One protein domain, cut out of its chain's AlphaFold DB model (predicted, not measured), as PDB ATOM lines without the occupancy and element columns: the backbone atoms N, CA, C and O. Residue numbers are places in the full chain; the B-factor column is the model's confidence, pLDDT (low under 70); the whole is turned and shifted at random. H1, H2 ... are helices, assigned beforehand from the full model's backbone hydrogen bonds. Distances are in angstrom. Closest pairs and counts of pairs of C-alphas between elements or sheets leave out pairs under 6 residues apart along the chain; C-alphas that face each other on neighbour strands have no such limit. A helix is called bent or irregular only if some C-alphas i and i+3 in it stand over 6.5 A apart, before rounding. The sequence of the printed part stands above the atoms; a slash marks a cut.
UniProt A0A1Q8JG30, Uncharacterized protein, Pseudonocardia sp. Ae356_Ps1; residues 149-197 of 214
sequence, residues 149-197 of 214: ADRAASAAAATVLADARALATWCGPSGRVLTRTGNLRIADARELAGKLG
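What this domain is: This is residues 149 to 197 of the 214 residues of an uncharacterized protein of Pseudonocardia sp. Ae356_Ps1 (UniProt A0A1Q8JG30). Two helices, H2 and H3, make a helical hairpin that opens like a V, nearest at the beginning of H2 and the end of H3, and a long loop of residues 172 to 185 joins the open ends. The first helix, H1, sticks out as a free arm from the beginning of H2, making a corner with it and lengthening the whole. The printed part has 49 residues with three named helices in the order H1, H2, H3 and no named strand, and its class is all helix. It is loose, with a radius of gyration of the C-alphas of 13.6 A, and elongated, spanning 43 by 22 by 15 A.

How they stand to each other: H1, residues 149 to 157, is close to but not clearly touching H2, residues 159 to 171. Their closest C-alphas, those of Ala 155 and Leu 161, are 6.6 A apart. The lines of these two helices are only just about perpendicular, at 73 degrees. A tight link, the single residue Ala 158, joins them. H1 is apart from H3, residues 186 to 196. H2 and H3 touch, and their closest C-alphas, those of Asp 163 and Leu 196, are 6.0 A apart. They run opposite ways at a steep tilt of 37 degrees, only just past shallow, and form a helical hairpin. Their centres are 12.6 A apart. In H1, H2 and H3 every O i to N i+4 pair is within hydrogen-bond range.

Where its parts are: H1 begins at C-alpha 149, at (22.344, 25.737, -36.172), and measures 12.3 A from first to last C-alpha. H2, the longest helix with 13 residues, begins at C-alpha 159, at (38.683, 30.553, -31.651), and measures 18.2 A. H3 has 11 residues and measures 15.3 A, ending at C-alpha 196, at (46.778, 35.089, -35.194). No helix is bent or irregular.

The domain as a whole: The two C-alphas farthest apart are those of Ala 149, in H1, and Arg 180, in the long link of 14 residues from H2 to H3, at 43.9 A. Residues 149 to 158, of which 149 to 157 belong to H1, stand free; the body without them has 39 residues and spans 31 by 21 by 12 A. The C-alphas of Ala 149 and Gly 197, the first and last printed residues, are 28.0 A apart. The printed part has no cut. The mean pLDDT of the printed part of this model is 86.2, and no printed residue is under 70.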
ATOM      1  N   ALA A 149      22.251  24.409 -36.779       87.50
ATOM      2  CA  ALA A 149      22.344  25.737 -36.172       87.50
ATOM      3  C   ALA A 149      23.280  25.757 -34.950       87.50
ATOM      4  O   ALA A 149      24.146  26.622 -34.865       87.50
ATOM      5  N   ASP A 150      23.175  24.766 -34.061       86.50
ATOM      6  CA  ASP A 150      24.014  24.664 -32.860       86.50
ATOM      7  C   ASP A 150      25.472  24.371 -33.212       86.50
ATOM      8  O   ASP A 150      26.394  24.929 -32.613       86.50
ATOM      9  N   ARG A 151      25.701  23.543 -34.238       85.56
ATOM     10  CA  ARG A 151      27.043  23.316 -34.785       85.56
ATOM     11  C   ARG A 151      27.618  24.587 -35.400       85.56
ATOM     12  O   ARG A 151      28.785  24.880 -35.168       85.56
ATOM     13  N   ALA A 152      26.818  25.359 -36.140       84.44
ATOM     14  CA  ALA A 152      27.256  26.635 -36.706       84.44
ATOM     15  C   ALA A 152      27.570  27.673 -35.614       84.44
ATOM     16  O   ALA A 152      28.588  28.356 -35.705       84.44
ATOM     17  N   ALA A 153      26.751  27.750 -34.564       83.75
ATOM     18  CA  ALA A 153      26.986  28.619 -33.414       83.75
ATOM     19  C   ALA A 153      28.256  28.215 -32.649       83.75
ATOM     20  O   ALA A 153      29.103  29.062 -32.366       83.75
ATOM     21  N   SER A 154      28.440  26.915 -32.395       86.19
ATOM     22  CA  SER A 154      29.647  26.375 -31.755       86.19
ATOM     23  C   SER A 154      30.893  26.646 -32.596       86.19
ATOM     24  O   SER A 154      31.925  27.052 -32.069       86.19
ATOM     25  N   ALA A 155      30.793  26.485 -33.918       84.94
ATOM     26  CA  ALA A 155      31.891  26.772 -34.829       84.94
ATOM     27  C   ALA A 155      32.240  28.267 -34.877       84.94
ATOM     28  O   ALA A 155      33.414  28.614 -34.963       84.94
ATOM     29  N   ALA A 156      31.240  29.150 -34.804       83.75
ATOM     30  CA  ALA A 156      31.445  30.595 -34.745       83.75
ATOM     31  C   ALA A 156      32.079  31.048 -33.419       83.75
ATOM     32  O   ALA A 156      32.825  32.024 -33.409       83.75
ATOM     33  N   ALA A 157      31.803  30.340 -32.320       86.12
ATOM     34  CA  ALA A 157      32.382  30.614 -31.006       86.12
ATOM     35  C   ALA A 157      33.788  30.010 -30.811       86.12
ATOM     36  O   ALA A 157      34.494  30.392 -29.879       86.12
ATOM     37  N   ALA A 158      34.208  29.067 -31.659       89.62
ATOM     38  CA  ALA A 158      35.489  28.383 -31.524       89.62
ATOM     39  C   ALA A 158      36.646  29.205 -32.117       89.62
ATOM     40  O   ALA A 158      36.827  29.254 -33.336       89.62
ATOM     41  N   THR A 159      37.494  29.773 -31.253       82.69
ATOM     42  CA  THR A 159      38.683  30.553 -31.651       82.69
ATOM     43  C   THR A 159      39.601  29.781 -32.599       82.69
ATOM     44  O   THR A 159      40.024  30.319 -33.613       82.69
ATOM     45  N   VAL A 160      39.795  28.477 -32.369       86.50
ATOM     46  CA  VAL A 160      40.620  27.613 -33.235       86.50
ATOM     47  C   VAL A 160      40.134  27.611 -34.691       86.50
ATOM     48  O   VAL A 160      40.940  27.574 -35.619       86.50
ATOM     49  N   LEU A 161      38.818  27.671 -34.925       86.06
ATOM     50  CA  LEU A 161      38.266  27.722 -36.281       86.06
ATOM     51  C   LEU A 161      38.381  29.118 -36.900       86.06
ATOM     52  O   LEU A 161      38.533  29.230 -38.119       86.06
ATOM     53  N   ALA A 162      38.342  30.169 -36.078       85.12
ATOM     54  CA  ALA A 162      38.651  31.524 -36.520       85.12
ATOM     55  C   ALA A 162      40.123  31.632 -36.960       85.12
ATOM     56  O   ALA A 162      40.386  32.094 -38.072       85.12
ATOM     57  N   ASP A 163      41.052  31.102 -36.163       87.31
ATOM     58  CA  ASP A 163      42.491  31.079 -36.447       87.31
ATOM     59  C   ASP A 163      42.806  30.257 -37.698       87.31
ATOM     60  O   ASP A 163      43.510  30.715 -38.599       87.31
ATOM     61  N   ALA A 164      42.211  29.066 -37.821       88.75
ATOM     62  CA  ALA A 164      42.361  28.224 -39.003       88.75
ATOM     63  C   ALA A 164      41.861  28.927 -40.278       88.75
ATOM     64  O   ALA A 164      42.492  28.836 -41.334       88.75
ATOM     65  N   ARG A 165      40.751  29.674 -40.197       88.50
ATOM     66  CA  ARG A 165      40.221  30.448 -41.329       88.50
ATOM     67  C   ARG A 165      41.091  31.664 -41.654       88.50
ATOM     68  O   ARG A 165      41.266  31.976 -42.835       88.50
ATOM     69  N   ALA A 166      41.642  32.334 -40.645       88.56
ATOM     70  CA  ALA A 166      42.579  33.437 -40.821       88.56
ATOM     71  C   ALA A 166      43.869  32.959 -41.506       88.56
ATOM     72  O   ALA A 166      44.297  33.567 -42.490       88.56
ATOM     73  N   LEU A 167      44.419  31.823 -41.068       89.19
ATOM     74  CA  LEU A 167      45.560  31.160 -41.698       89.19
ATOM     75  C   LEU A 167      45.256  30.766 -43.150       89.19
ATOM     76  O   LEU A 167      46.023  31.101 -44.051       89.19
ATOM     77  N   ALA A 168      44.123  30.106 -43.403       89.38
ATOM     78  CA  ALA A 168      43.730  29.696 -44.753       89.38
ATOM     79  C   ALA A 168      43.572  30.901 -45.698       89.38
ATOM     80  O   ALA A 168      44.024  30.871 -46.842       89.38
ATOM     81  N   THR A 169      42.986  31.993 -45.198       90.25
ATOM     82  CA  THR A 169      42.828  33.251 -45.941       90.25
ATOM     83  C   THR A 169      44.181  33.905 -46.219       90.25
ATOM     84  O   THR A 169      44.409  34.419 -47.312       90.25
ATOM     85  N   TRP A 170      45.099  33.863 -45.252       89.50
ATOM     86  CA  TRP A 170      46.456  34.381 -45.400       89.50
ATOM     87  C   TRP A 170      47.293  33.588 -46.419       89.50
ATOM     88  O   TRP A 170      48.053  34.192 -47.184       89.50
ATOM     89  N   CYS A 171      47.122  32.263 -46.470       89.75
ATOM     90  CA  CYS A 171      47.748  31.392 -47.468       89.75
ATOM     91  C   CYS A 171      47.241  31.672 -48.891       89.75
ATOM     92  O   CYS A 171      48.018  31.588 -49.842       89.75
ATOM     93  N   GLY A 172      45.959  32.021 -49.036       88.62
ATOM     94  CA  GLY A 172      45.324  32.256 -50.331       88.62
ATOM     95  C   GLY A 172      45.246  31.000 -51.223       88.62
ATOM     96  O   GLY A 172      45.706  29.924 -50.839       88.62
ATOM     97  N   PRO A 173      44.676  31.110 -52.438       85.31
ATOM     98  CA  PRO A 173      44.404  29.953 -53.304       85.31
ATOM     99  C   PRO A 173      45.659  29.238 -53.821       85.31
ATOM    100  O   PRO A 173      45.617  28.049 -54.117       85.31
ATOM    101  N   SER A 174      46.768  29.966 -53.959       85.25
ATOM    102  CA  SER A 174      48.030  29.447 -54.503       85.25
ATOM    103  C   SER A 174      49.023  29.012 -53.421       85.25
ATOM    104  O   SER A 174      50.120  28.564 -53.751       85.25
ATOM    105  N   GLY A 175      48.658  29.152 -52.141       84.94
ATOM    106  CA  GLY A 175      49.580  28.988 -51.022       84.94
ATOM    107  C   GLY A 175      50.677  30.059 -50.992       84.94
ATOM    108  O   GLY A 175      50.743  30.958 -51.834       84.94
ATOM    109  N   ARG A 176      51.573  29.959 -50.006       85.38
ATOM    110  CA  ARG A 176      52.746  30.837 -49.876       85.38
ATOM    111  C   ARG A 176      54.047  30.051 -49.960       85.38
ATOM    112  O   ARG A 176      54.120  28.878 -49.602       85.38
ATOM    113  N   VAL A 177      55.087  30.719 -50.454       85.31
ATOM    114  CA  VAL A 177      56.391  30.103 -50.718       85.31
ATOM    115  C   VAL A 177      57.175  29.922 -49.422       85.31
ATOM    116  O   VAL A 177      57.513  30.891 -48.742       85.31
ATOM    117  N   LEU A 178      57.541  28.676 -49.135       88.31
ATOM    118  CA  LEU A 178      58.427  28.325 -48.031       88.31
ATOM    119  C   LEU A 178      59.901  28.496 -48.419       88.31
ATOM    120  O   LEU A 178      60.280  28.600 -49.587       88.31
ATOM    121  N   THR A 179      60.761  28.532 -47.411       85.44
ATOM    122  CA  THR A 179      62.208  28.395 -47.595       85.44
ATOM    123  C   THR A 179      62.558  26.990 -48.098       85.44
ATOM    124  O   THR A 179      61.770  26.054 -47.989       85.44
ATOM    125  N   ARG A 180      63.783  26.813 -48.609       81.06
ATOM    126  CA  ARG A 180      64.283  25.518 -49.108       81.06
ATOM    127  C   ARG A 180      64.236  24.390 -48.064       81.06
ATOM    128  O   ARG A 180      64.164  23.229 -48.438       81.06
ATOM    129  N   THR A 181      64.288  24.722 -46.775       83.19
ATOM    130  CA  THR A 181      64.192  23.765 -45.659       83.19
ATOM    131  C   THR A 181      62.760  23.566 -45.153       83.19
ATOM    132  O   THR A 181      62.576  22.916 -44.134       83.19
ATOM    133  N   GLY A 182      61.752  24.133 -45.824       84.44
ATOM    134  CA  GLY A 182      60.341  23.969 -45.462       84.44
ATOM    135  C   GLY A 182      59.826  24.925 -44.383       84.44
ATOM    136  O   GLY A 182      58.693  24.781 -43.945       84.44
ATOM    137  N   ASN A 183      60.609  25.926 -43.968       84.44
ATOM    138  CA  ASN A 183      60.169  26.915 -42.975       84.44
ATOM    139  C   ASN A 183      59.514  28.132 -43.634       84.44
ATOM    140  O   ASN A 183      59.897  28.510 -44.748       84.44
ATOM    141  N   LEU A 184      58.608  28.803 -42.918       85.44
ATOM    142  CA  LEU A 184      58.136  30.140 -43.285       85.44
ATOM    143  C   LEU A 184      59.310  31.126 -43.350       85.44
ATOM    144  O   LEU A 184      60.268  31.041 -42.579       85.44
ATOM    145  N   ARG A 185      59.242  32.091 -44.272       88.12
ATOM    146  CA  ARG A 185      60.181  33.220 -44.265       88.12
ATOM    147  C   ARG A 185      59.915  34.063 -43.018       88.12
ATOM    148  O   ARG A 185      58.768  34.229 -42.629       88.12
ATOM    149  N   ILE A 186      60.956  34.648 -42.424       85.06
ATOM    150  CA  ILE A 186      60.837  35.412 -41.163       85.06
ATOM    151  C   ILE A 186      59.811  36.555 -41.268       85.06
ATOM    152  O   ILE A 186      59.065  36.799 -40.325       85.06
ATOM    153  N   ALA A 187      59.744  37.237 -42.417       85.06
ATOM    154  CA  ALA A 187      58.752  38.287 -42.653       85.06
ATOM    155  C   ALA A 187      57.313  37.736 -42.676       85.06
ATOM    156  O   ALA A 187      56.444  38.290 -42.012       85.06
ATOM    157  N   ASP A 188      57.089  36.615 -43.371       87.06
ATOM    158  CA  ASP A 188      55.791  35.932 -43.446       87.06
ATOM    159  C   ASP A 188      55.366  35.364 -42.081       87.06
ATOM    160  O   ASP A 188      54.204  35.459 -41.703       87.06
ATOM    161  N   ALA A 189      56.312  34.817 -41.310       85.44
ATOM    162  CA  ALA A 189      56.056  34.298 -39.969       85.44
ATOM    163  C   ALA A 189      55.612  35.405 -39.000       85.44
ATOM    164  O   ALA A 189      54.662  35.209 -38.250       85.44
ATOM    165  N   ARG A 190      56.250  36.585 -39.047       85.56
ATOM    166  CA  ARG A 190      55.853  37.749 -38.231       85.56
ATOM    167  C   ARG A 190      54.503  38.323 -38.653       85.56
ATOM    168  O   ARG A 190      53.697  38.668 -37.798       85.56
ATOM    169  N   GLU A 191      54.250  38.401 -39.960       88.19
ATOM    170  CA  GLU A 191      52.947  38.819 -40.494       88.19
ATOM    171  C   GLU A 191      51.830  37.878 -40.014       88.19
ATOM    172  O   GLU A 191      50.778  38.337 -39.569       88.19
ATOM    173  N   LEU A 192      52.066  36.564 -40.082       88.25
ATOM    174  CA  LEU A 192      51.110  35.554 -39.646       88.25
ATOM    175  C   LEU A 192      50.910  35.573 -38.125       88.25
ATOM    176  O   LEU A 192      49.769  35.524 -37.673       88.25
ATOM    177  N   ALA A 193      51.986  35.702 -37.346       87.06
ATOM    178  CA  ALA A 193      51.909  35.745 -35.890       87.06
ATOM    179  C   ALA A 193      51.035  36.909 -35.397       87.06
ATOM    180  O   ALA A 193      50.146  36.693 -34.577       87.06
ATOM    181  N   GLY A 194      51.202  38.104 -35.980       85.62
ATOM    182  CA  GLY A 194      50.357  39.262 -35.671       85.62
ATOM    183  C   GLY A 194      48.897  39.097 -36.115       85.62
ATOM    184  O   GLY A 194      47.993  39.622 -35.474       85.62
ATOM    185  N   LYS A 195      48.628  38.335 -37.186       84.44
ATOM    186  CA  LYS A 195      47.253  38.022 -37.626       84.44
ATOM    187  C   LYS A 195      46.544  37.012 -36.726       84.44
ATOM    188  O   LYS A 195      45.323  37.068 -36.630       84.44
ATOM    189  N   LEU A 196      47.295  36.101 -36.116       86.75
ATOM    190  CA  LEU A 196      46.778  35.089 -35.194       86.75
ATOM    191  C   LEU A 196      46.823  35.545 -33.725       86.75
ATOM    192  O   LEU A 196      46.388  34.798 -32.859       86.75
ATOM    193  N   GLY A 197      47.366  36.734 -33.426       82.31
ATOM    194  CA  GLY A 197      47.556  37.200 -32.045       82.31
ATOM    195  C   GLY A 197      48.494  36.298 -31.235       82.31
ATOM    196  O   GLY A 197      48.264  36.057 -30.056       82.31
TER     197      GLY A 197